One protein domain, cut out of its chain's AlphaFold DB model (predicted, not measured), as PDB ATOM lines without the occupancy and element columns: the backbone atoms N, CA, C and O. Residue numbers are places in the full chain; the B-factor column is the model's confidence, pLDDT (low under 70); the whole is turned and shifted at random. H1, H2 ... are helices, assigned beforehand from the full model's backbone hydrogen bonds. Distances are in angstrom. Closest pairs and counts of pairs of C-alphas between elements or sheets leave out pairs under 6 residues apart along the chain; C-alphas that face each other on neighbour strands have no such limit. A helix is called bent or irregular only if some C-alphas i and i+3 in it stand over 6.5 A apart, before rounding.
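What this domain is: This is residues 151 to 215 of the 308 residues of an uncharacterized protein of Rhodobacteraceae bacterium 63075 (UniProt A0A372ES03). The model is an open U of three straight helical pieces: H2a, one arm of the bent helix H2, makes the base, and H1 and H2b, the other arm of H2, rise as two limbs from its two ends, with an empty space between them. The three pieces meet near their ends, at two corners. The printed part has 65 residues with two named helices, H1 then H2, and no named strand; the class is all helix. The whole is extended, with a radius of gyration of the C-alphas of 16.8 A, and its flat outline spans 40 by 33 by 17 A.

Where its parts are: H2, residues 176 to 214, was assigned as one helix by its hydrogen bonds, but it is bent: C-alphas 194 and 197 are 9.1 A apart. Its arm H2a, residues 176 to 194, begins with C-alpha 176 at (5.707, 36.452, 0.586) and measures 26.4 A from first to last C-alpha. Its arm H2b, residues 197 to 214, measures 26.2 A and ends with C-alpha 214 at (17.606, 59.203, -24.020). H1, residues 151 to 172, measures 30.8 A and begins with C-alpha 151 at (24.914, 61.133, 0.152).

How they stand to each other: H2a and H2b are close but not clearly touching, their closest C-alphas, those of Phe 192 and Ile 200, being 7.3 A apart; their lines are only just about perpendicular, at 72 degrees. H1 and H2a only just touch, and only at the corner by their tight link, with 3 pairs of C-alphas within 8 A, through residues 169 to 170 and 176 to 177 alone. Their closest C-alphas, those of Leu 170 and Leu 176, are 6.4 A apart, and they run opposite ways at a steep tilt of 63 degrees. H1 and H2b are apart. Every O i to N i+4 pair is within hydrogen-bond range in H1 and H2a, and 12 of 14 are in H2b.

The domain as a whole: The two C-alphas farthest apart, those of Leu 172 and Ala 213, are 41.2 A apart. Residues 151 to 165, 181 to 190 and 204 to 215 stand free. The printed part has no cut. Its mean pLDDT is 87.3, and residue 151 is under 70.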
ATOM      1  N   ARG A 151      26.334  61.244   0.543       68.06
ATOM      2  CA  ARG A 151      24.914  61.133   0.152       68.06
ATOM      3  C   ARG A 151      24.703  60.202  -1.045       68.06
ATOM      4  O   ARG A 151      23.799  59.371  -1.028       68.06
ATOM      5  N   ALA A 152      25.574  60.272  -2.053       73.25
ATOM      6  CA  ALA A 152      25.499  59.382  -3.215       73.25
ATOM      7  C   ALA A 152      25.755  57.909  -2.838       73.25
ATOM      8  O   ALA A 152      25.097  57.008  -3.360       73.25
ATOM      9  N   ARG A 153      26.675  57.660  -1.895       74.56
ATOM     10  CA  ARG A 153      26.943  56.315  -1.363       74.56
ATOM     11  C   ARG A 153      25.816  55.817  -0.463       74.56
ATOM     12  O   ARG A 153      25.428  54.666  -0.603       74.56
ATOM     13  N   ALA A 154      25.233  56.678   0.370       78.12
ATOM     14  CA  ALA A 154      24.102  56.324   1.225       78.12
ATOM     15  C   ALA A 154      22.888  55.850   0.409       78.12
ATOM     16  O   ALA A 154      22.279  54.848   0.765       78.12
ATOM     17  N   ILE A 155      22.586  56.488  -0.729       80.81
ATOM     18  CA  ILE A 155      21.487  56.058  -1.614       80.81
ATOM     19  C   ILE A 155      21.774  54.681  -2.226       80.81
ATOM     20  O   ILE A 155      20.882  53.834  -2.296       80.81
ATOM     21  N   LEU A 156      23.012  54.430  -2.662       80.44
ATOM     22  CA  LEU A 156      23.399  53.120  -3.187       80.44
ATOM     23  C   LEU A 156      23.337  52.044  -2.095       80.44
ATOM     24  O   LEU A 156      22.738  50.998  -2.328       80.44
ATOM     25  N   CYS A 157      23.873  52.317  -0.902       84.62
ATOM     26  CA  CYS A 157      23.826  51.413   0.247       84.62
ATOM     27  C   CYS A 157      22.392  51.140   0.712       84.62
ATOM     28  O   CYS A 157      22.069  49.989   0.971       84.62
ATOM     29  N   ALA A 158      21.513  52.144   0.744       86.44
ATOM     30  CA  ALA A 158      20.100  51.966   1.078       86.44
ATOM     31  C   ALA A 158      19.381  51.095   0.042       86.44
ATOM     32  O   ALA A 158      18.596  50.221   0.392       86.44
ATOM     33  N   LYS A 159      19.691  51.280  -1.244       89.75
ATOM     34  CA  LYS A 159      19.111  50.481  -2.326       89.75
ATOM     35  C   LYS A 159      19.594  49.028  -2.275       89.75
ATOM     36  O   LYS A 159      18.790  48.115  -2.425       89.75
ATOM     37  N   LEU A 160      20.884  48.815  -2.011       89.88
ATOM     38  CA  LEU A 160      21.472  47.492  -1.772       89.88
ATOM     39  C   LEU A 160      20.900  46.833  -0.512       89.88
ATOM     40  O   LEU A 160      20.563  45.658  -0.565       89.88
ATOM     41  N   ALA A 161      20.726  47.580   0.580       87.12
ATOM     42  CA  ALA A 161      20.111  47.091   1.812       87.12
ATOM     43  C   ALA A 161      18.631  46.735   1.611       87.12
ATOM     44  O   ALA A 161      18.187  45.708   2.107       87.12
ATOM     45  N   ALA A 162      17.886  47.515   0.825       86.69
ATOM     46  CA  ALA A 162      16.511  47.195   0.457       86.69
ATOM     47  C   ALA A 162      16.434  45.917  -0.391       86.69
ATOM     48  O   ALA A 162      15.606  45.053  -0.117       86.69
ATOM     49  N   PHE A 163      17.323  45.749  -1.380       88.62
ATOM     50  CA  PHE A 163      17.391  44.511  -2.163       88.62
ATOM     51  C   PHE A 163      17.833  43.311  -1.321       88.62
ATOM     52  O   PHE A 163      17.266  42.235  -1.475       88.62
ATOM     53  N   ALA A 164      18.804  43.489  -0.423       86.81
ATOM     54  CA  ALA A 164      19.259  42.444   0.489       86.81
ATOM     55  C   ALA A 164      18.156  42.054   1.481       86.81
ATOM     56  O   ALA A 164      17.919  40.870   1.683       86.81
ATOM     57  N   GLY A 165      17.432  43.030   2.031       85.19
ATOM     58  CA  GLY A 165      16.271  42.803   2.886       85.19
ATOM     59  C   GLY A 165      15.146  42.088   2.142       85.19
ATOM     60  O   GLY A 165      14.634  41.092   2.637       85.19
ATOM     61  N   ALA A 166      14.816  42.517   0.922       80.62
ATOM     62  CA  ALA A 166      13.821  41.847   0.086       80.62
ATOM     63  C   ALA A 166      14.233  40.403  -0.247       80.62
ATOM     64  O   ALA A 166      13.421  39.493  -0.118       80.62
ATOM     65  N   ALA A 167      15.496  40.175  -0.616       82.25
ATOM     66  CA  ALA A 167      16.024  38.838  -0.871       82.25
ATOM     67  C   ALA A 167      15.992  37.960   0.391       82.25
ATOM     68  O   ALA A 167      15.596  36.800   0.320       82.25
ATOM     69  N   LEU A 168      16.346  38.518   1.550       83.62
ATOM     70  CA  LEU A 168      16.311  37.810   2.827       83.62
ATOM     71  C   LEU A 168      14.871  37.460   3.236       83.62
ATOM     72  O   LEU A 168      14.616  36.334   3.656       83.62
ATOM     73  N   LEU A 169      13.914  38.374   3.039       80.44
ATOM     74  CA  LEU A 169      12.487  38.108   3.247       80.44
ATOM     75  C   LEU A 169      11.959  37.015   2.306       80.44
ATOM     76  O   LEU A 169      11.185  36.166   2.747       80.44
ATOM     77  N   LEU A 170      12.389  37.014   1.040       79.44
ATOM     78  CA  LEU A 170      12.019  35.988   0.060       79.44
ATOM     79  C   LEU A 170      12.519  34.593   0.462       79.44
ATOM     80  O   LEU A 170      11.801  33.616   0.263       79.44
ATOM     81  N   VAL A 171      13.718  34.501   1.046       81.56
ATOM     82  CA  VAL A 171      14.289  33.231   1.530       81.56
ATOM     83  C   VAL A 171      13.606  32.762   2.816       81.56
ATOM     84  O   VAL A 171      13.308  31.579   2.951       81.56
ATOM     85  N   LEU A 172      13.331  33.673   3.755       83.06
ATOM     86  CA  LEU A 172      12.736  33.324   5.050       83.06
ATOM     87  C   LEU A 172      11.248  32.967   4.949       83.06
ATOM     88  O   LEU A 172      10.766  32.144   5.724       83.06
ATOM     89  N   LYS A 173      10.502  33.587   4.026       86.56
ATOM     90  CA  LYS A 173       9.056  33.374   3.860       86.56
ATOM     91  C   LYS A 173       8.720  33.258   2.372       86.56
ATOM     92  O   LYS A 173       8.308  34.251   1.775       86.56
ATOM     93  N   PRO A 174       8.804  32.056   1.767       82.50
ATOM     94  CA  PRO A 174       8.447  31.860   0.358       82.50
ATOM     95  C   PRO A 174       6.989  32.249   0.052       82.50
ATOM     96  O   PRO A 174       6.681  32.650  -1.064       82.50
ATOM     97  N   TRP A 175       6.111  32.239   1.063       87.00
ATOM     98  CA  TRP A 175       4.737  32.757   0.999       87.00
ATOM     99  C   TRP A 175       4.629  34.262   0.715       87.00
ATOM    100  O   TRP A 175       3.569  34.743   0.321       87.00
ATOM    101  N   LEU A 176       5.707  35.025   0.885       81.12
ATOM    102  CA  LEU A 176       5.707  36.452   0.586       81.12
ATOM    103  C   LEU A 176       5.738  36.724  -0.922       81.12
ATOM    104  O   LEU A 176       5.239  37.755  -1.363       81.12
ATOM    105  N   LEU A 177       6.306  35.810  -1.714       80.88
ATOM    106  CA  LEU A 177       6.382  35.954  -3.166       80.88
ATOM    107  C   LEU A 177       4.987  35.998  -3.823       80.88
ATOM    108  O   LEU A 177       4.734  36.961  -4.549       80.88
ATOM    109  N   PRO A 178       4.054  35.054  -3.562       84.81
ATOM    110  CA  PRO A 178       2.700  35.151  -4.099       84.81
ATOM    111  C   PRO A 178       1.959  36.386  -3.574       84.81
ATOM    112  O   PRO A 178       1.283  37.039  -4.360       84.81
ATOM    113  N   LEU A 179       2.142  36.775  -2.303       86.69
ATOM    114  CA  LEU A 179       1.534  37.997  -1.756       86.69
ATOM    115  C   LEU A 179       2.037  39.263  -2.471       86.69
ATOM    116  O   LEU A 179       1.253  40.162  -2.769       86.69
ATOM    117  N   LEU A 180       3.335  39.333  -2.772       84.75
ATOM    118  CA  LEU A 180       3.938  40.463  -3.475       84.75
ATOM    119  C   LEU A 180       3.465  40.537  -4.931       84.75
ATOM    120  O   LEU A 180       3.142  41.622  -5.412       84.75
ATOM    121  N   ILE A 181       3.395  39.394  -5.621       87.69
ATOM    122  CA  ILE A 181       2.844  39.306  -6.981       87.69
ATOM    123  C   ILE A 181       1.372  39.723  -6.972       87.69
ATOM    124  O   ILE A 181       0.967  40.539  -7.797       87.69
ATOM    125  N   PHE A 182       0.593  39.230  -6.010       90.25
ATOM    126  CA  PHE A 182      -0.810  39.592  -5.837       90.25
ATOM    127  C   PHE A 182      -0.983  41.100  -5.622       90.25
ATOM    128  O   PHE A 182      -1.763  41.731  -6.329       90.25
ATOM    129  N   MET A 183      -0.198  41.706  -4.725       91.62
ATOM    130  CA  MET A 183      -0.200  43.158  -4.508       91.62
ATOM    131  C   MET A 183       0.191  43.942  -5.763       91.62
ATOM    132  O   MET A 183      -0.424  44.965  -6.054       91.62
ATOM    133  N   ALA A 184       1.181  43.476  -6.528       90.00
ATOM    134  CA  ALA A 184       1.589  44.128  -7.769       90.00
ATOM    135  C   ALA A 184       0.482  44.082  -8.836       90.00
ATOM    136  O   ALA A 184       0.214  45.098  -9.477       90.00
ATOM    137  N   ILE A 185      -0.183  42.931  -8.998       94.00
ATOM    138  CA  ILE A 185      -1.326  42.771  -9.909       94.00
ATOM    139  C   ILE A 185      -2.485  43.660  -9.461       94.00
ATOM    140  O   ILE A 185      -3.056  44.375 -10.280       94.00
ATOM    141  N   TRP A 186      -2.809  43.665  -8.168       95.88
ATOM    142  CA  TRP A 186      -3.907  44.464  -7.630       95.88
ATOM    143  C   TRP A 186      -3.649  45.965  -7.784       95.88
ATOM    144  O   TRP A 186      -4.526  46.699  -8.225       95.88
ATOM    145  N   LEU A 187      -2.422  46.424  -7.529       93.38
ATOM    146  CA  LEU A 187      -2.036  47.815  -7.755       93.38
ATOM    147  C   LEU A 187      -2.098  48.192  -9.240       93.38
ATOM    148  O   LEU A 187      -2.575  49.274  -9.573       93.38
ATOM    149  N   ALA A 188      -1.646  47.306 -10.134       88.56
ATOM    150  CA  ALA A 188      -1.772  47.511 -11.574       88.56
ATOM    151  C   ALA A 188      -3.244  47.585 -12.003       88.56
ATOM    152  O   ALA A 188      -3.581  48.426 -12.830       88.56
ATOM    153  N   LEU A 189      -4.117  46.766 -11.409       92.94
ATOM    154  CA  LEU A 189      -5.557  46.775 -11.659       92.94
ATOM    155  C   LEU A 189      -6.217  48.065 -11.159       92.94
ATOM    156  O   LEU A 189      -6.982  48.680 -11.892       92.94
ATOM    157  N   VAL A 190      -5.889  48.511  -9.945       92.19
ATOM    158  CA  VAL A 190      -6.366  49.788  -9.395       92.19
ATOM    159  C   VAL A 190      -5.908  50.944 -10.283       92.19
ATOM    160  O   VAL A 190      -6.719  51.773 -10.680       92.19
ATOM    161  N   LEU A 191      -4.632  50.971 -10.678       90.62
ATOM    162  CA  LEU A 191      -4.118  51.990 -11.590       90.62
ATOM    163  C   LEU A 191      -4.798  51.915 -12.966       90.62
ATOM    164  O   LEU A 191      -5.082  52.954 -13.556       90.62
ATOM    165  N   PHE A 192      -5.098  50.703 -13.442       90.50
ATOM    166  CA  PHE A 192      -5.858  50.459 -14.663       90.50
ATOM    167  C   PHE A 192      -7.272  51.034 -14.602       90.50
ATOM    168  O   PHE A 192      -7.688  51.723 -15.533       90.50
ATOM    169  N   LEU A 193      -7.971  50.820 -13.488       91.88
ATOM    170  CA  LEU A 193      -9.304  51.366 -13.254       91.88
ATOM    171  C   LEU A 193      -9.291  52.893 -13.118       91.88
ATOM    172  O   LEU A 193     -10.124  53.553 -13.729       91.88
ATOM    173  N   LEU A 194      -8.355  53.464 -12.349       93.69
ATOM    174  CA  LEU A 194      -8.314  54.913 -12.114       93.69
ATOM    175  C   LEU A 194      -7.936  55.709 -13.367       93.69
ATOM    176  O   LEU A 194      -8.480  56.786 -13.594       93.69
ATOM    177  N   LEU A 195      -6.967  55.227 -14.149       91.12
ATOM    178  CA  LEU A 195      -6.513  55.942 -15.345       91.12
ATOM    179  C   LEU A 195      -7.391  55.645 -16.567       91.12
ATOM    180  O   LEU A 195      -7.399  56.440 -17.507       91.12
ATOM    181  N   GLY A 196      -8.100  54.517 -16.580       89.75
ATOM    182  CA  GLY A 196      -8.758  54.001 -17.773       89.75
ATOM    183  C   GLY A 196      -7.756  53.465 -18.807       89.75
ATOM    184  O   GLY A 196      -6.574  53.833 -18.841       89.75
ATOM    185  N   SER A 197      -8.229  52.582 -19.691       86.06
ATOM    186  CA  SER A 197      -7.376  51.914 -20.691       86.06
ATOM    187  C   SER A 197      -6.705  52.899 -21.661       86.06
ATOM    188  O   SER A 197      -5.566  52.685 -22.084       86.06
ATOM    189  N   THR A 198      -7.370  54.016 -21.961       87.06
ATOM    190  CA  THR A 198      -6.919  55.035 -22.919       87.06
ATOM    191  C   THR A 198      -5.737  55.858 -22.412       87.06
ATOM    192  O   THR A 198      -4.823  56.166 -23.177       87.06
ATOM    193  N   ARG A 199      -5.683  56.197 -21.118       89.75
ATOM    194  CA  ARG A 199      -4.572  57.000 -20.570       89.75
ATOM    195  C   ARG A 199      -3.300  56.176 -20.422       89.75
ATOM    196  O   ARG A 199      -2.205  56.711 -20.597       89.75
ATOM    197  N   ILE A 200      -3.424  54.886 -20.121       88.19
ATOM    198  CA  ILE A 200      -2.272  54.009 -19.875       88.19
ATOM    199  C   ILE A 200      -1.485  53.760 -21.147       88.19
ATOM    200  O   ILE A 200      -0.254  53.814 -21.105       88.19
ATOM    201  N   SER A 201      -2.153  53.547 -22.281       87.06
ATOM    202  CA  SER A 201      -1.463  53.397 -23.563       87.06
ATOM    203  C   SER A 201      -0.680  54.669 -23.911       87.06
ATOM    204  O   SER A 201       0.514  54.589 -24.207       87.06
ATOM    205  N   ALA A 202      -1.292  55.847 -23.745       90.19
ATOM    206  CA  ALA A 202      -0.646  57.136 -23.990       90.19
ATOM    207  C   ALA A 202       0.550  57.391 -23.052       90.19
ATOM    208  O   ALA A 202       1.628  57.789 -23.505       90.19
ATOM    209  N   LEU A 203       0.401  57.122 -21.750       89.88
ATOM    210  CA  LEU A 203       1.479  57.239 -20.758       89.88
ATOM    211  C   LEU A 203       2.626  56.272 -21.049       89.88
ATOM    212  O   LEU A 203       3.794  56.659 -20.973       89.88
ATOM    213  N   THR A 204       2.302  55.037 -21.425       90.00
ATOM    214  CA  THR A 204       3.299  54.010 -21.738       90.00
ATOM    215  C   THR A 204       4.064  54.376 -23.005       90.00
ATOM    216  O   THR A 204       5.294  54.338 -22.998       90.00
ATOM    217  N   MET A 205       3.375  54.825 -24.059       91.31
ATOM    218  CA  MET A 205       4.017  55.298 -25.289       91.31
ATOM    219  C   MET A 205       4.900  56.520 -25.034       91.31
ATOM    220  O   MET A 205       6.053  56.539 -25.464       91.31
ATOM    221  N   LYS A 206       4.415  57.516 -24.282       93.44
ATOM    222  CA  LYS A 206       5.186  58.729 -23.961       93.44
ATOM    223  C   LYS A 206       6.403  58.415 -23.091       93.44
ATOM    224  O   LYS A 206       7.500  58.911 -23.356       93.44
ATOM    225  N   GLY A 207       6.235  57.551 -22.090       91.88
ATOM    226  CA  GLY A 207       7.322  57.067 -21.243       91.88
ATOM    227  C   GLY A 207       8.366  56.287 -22.042       91.88
ATOM    228  O   GLY A 207       9.569  56.518 -21.887       91.88
ATOM    229  N   TRP A 208       7.918  55.418 -22.950       90.12
ATOM    230  CA  TRP A 208       8.799  54.645 -23.817       90.12
ATOM    231  C   TRP A 208       9.554  55.524 -24.812       90.12
ATOM    232  O   TRP A 208      10.770  55.389 -24.924       90.12
ATOM    233  N   ALA A 209       8.876  56.461 -25.479       92.81
ATOM    234  CA  ALA A 209       9.491  57.406 -26.411       92.81
ATOM    235  C   ALA A 209      10.551  58.275 -25.719       92.81
ATOM    236  O   ALA A 209      11.663  58.444 -26.221       92.81
ATOM    237  N   PHE A 210      10.255  58.766 -24.514       94.31
ATOM    238  CA  PHE A 210      11.217  59.531 -23.723       94.31
ATOM    239  C   PHE A 210      12.434  58.691 -23.307       94.31
ATOM    240  O   PHE A 210      13.580  59.158 -23.340       94.31
ATOM    241  N   TYR A 211      12.204  57.434 -22.925       91.69
ATOM    242  CA  TYR A 211      13.271  56.516 -22.540       91.69
ATOM    243  C   TYR A 211      14.151  56.114 -23.735       91.69
ATOM    244  O   TYR A 211      15.385  56.122 -23.627       91.69
ATOM    245  N   SER A 212      13.535  55.783 -24.871       90.94
ATOM    246  CA  SER A 212      14.224  55.361 -26.091       90.94
ATOM    247  C   SER A 212      15.061  56.498 -26.678       90.94
ATOM    248  O   SER A 212      16.222  56.261 -27.019       90.94
ATOM    249  N   ALA A 213      14.546  57.733 -26.658       93.69
ATOM    250  CA  ALA A 213      15.271  58.929 -27.083       93.69
ATOM    251  C   ALA A 213      16.530  59.177 -26.237       93.69
ATOM    252  O   ALA A 213      17.594  59.496 -26.766       93.69
ATOM    253  N   ARG A 214      16.455  58.978 -24.912       95.31
ATOM    254  CA  ARG A 214      17.606  59.203 -24.020       95.31
ATOM    255  C   ARG A 214      18.653  58.091 -24.078       95.31
ATOM    256  O   ARG A 214      19.830  58.363 -23.831       95.31
ATOM    257  N   ARG A 215      18.264  56.827 -24.299       91.38
ATOM    258  CA  ARG A 215      19.181  55.668 -24.214       91.38
ATOM    259  C   ARG A 215      18.855  54.555 -25.227       91.38
ATOM    260  O   ARG A 215      18.552  53.430 -24.809       91.38
TER     261      ARG A 215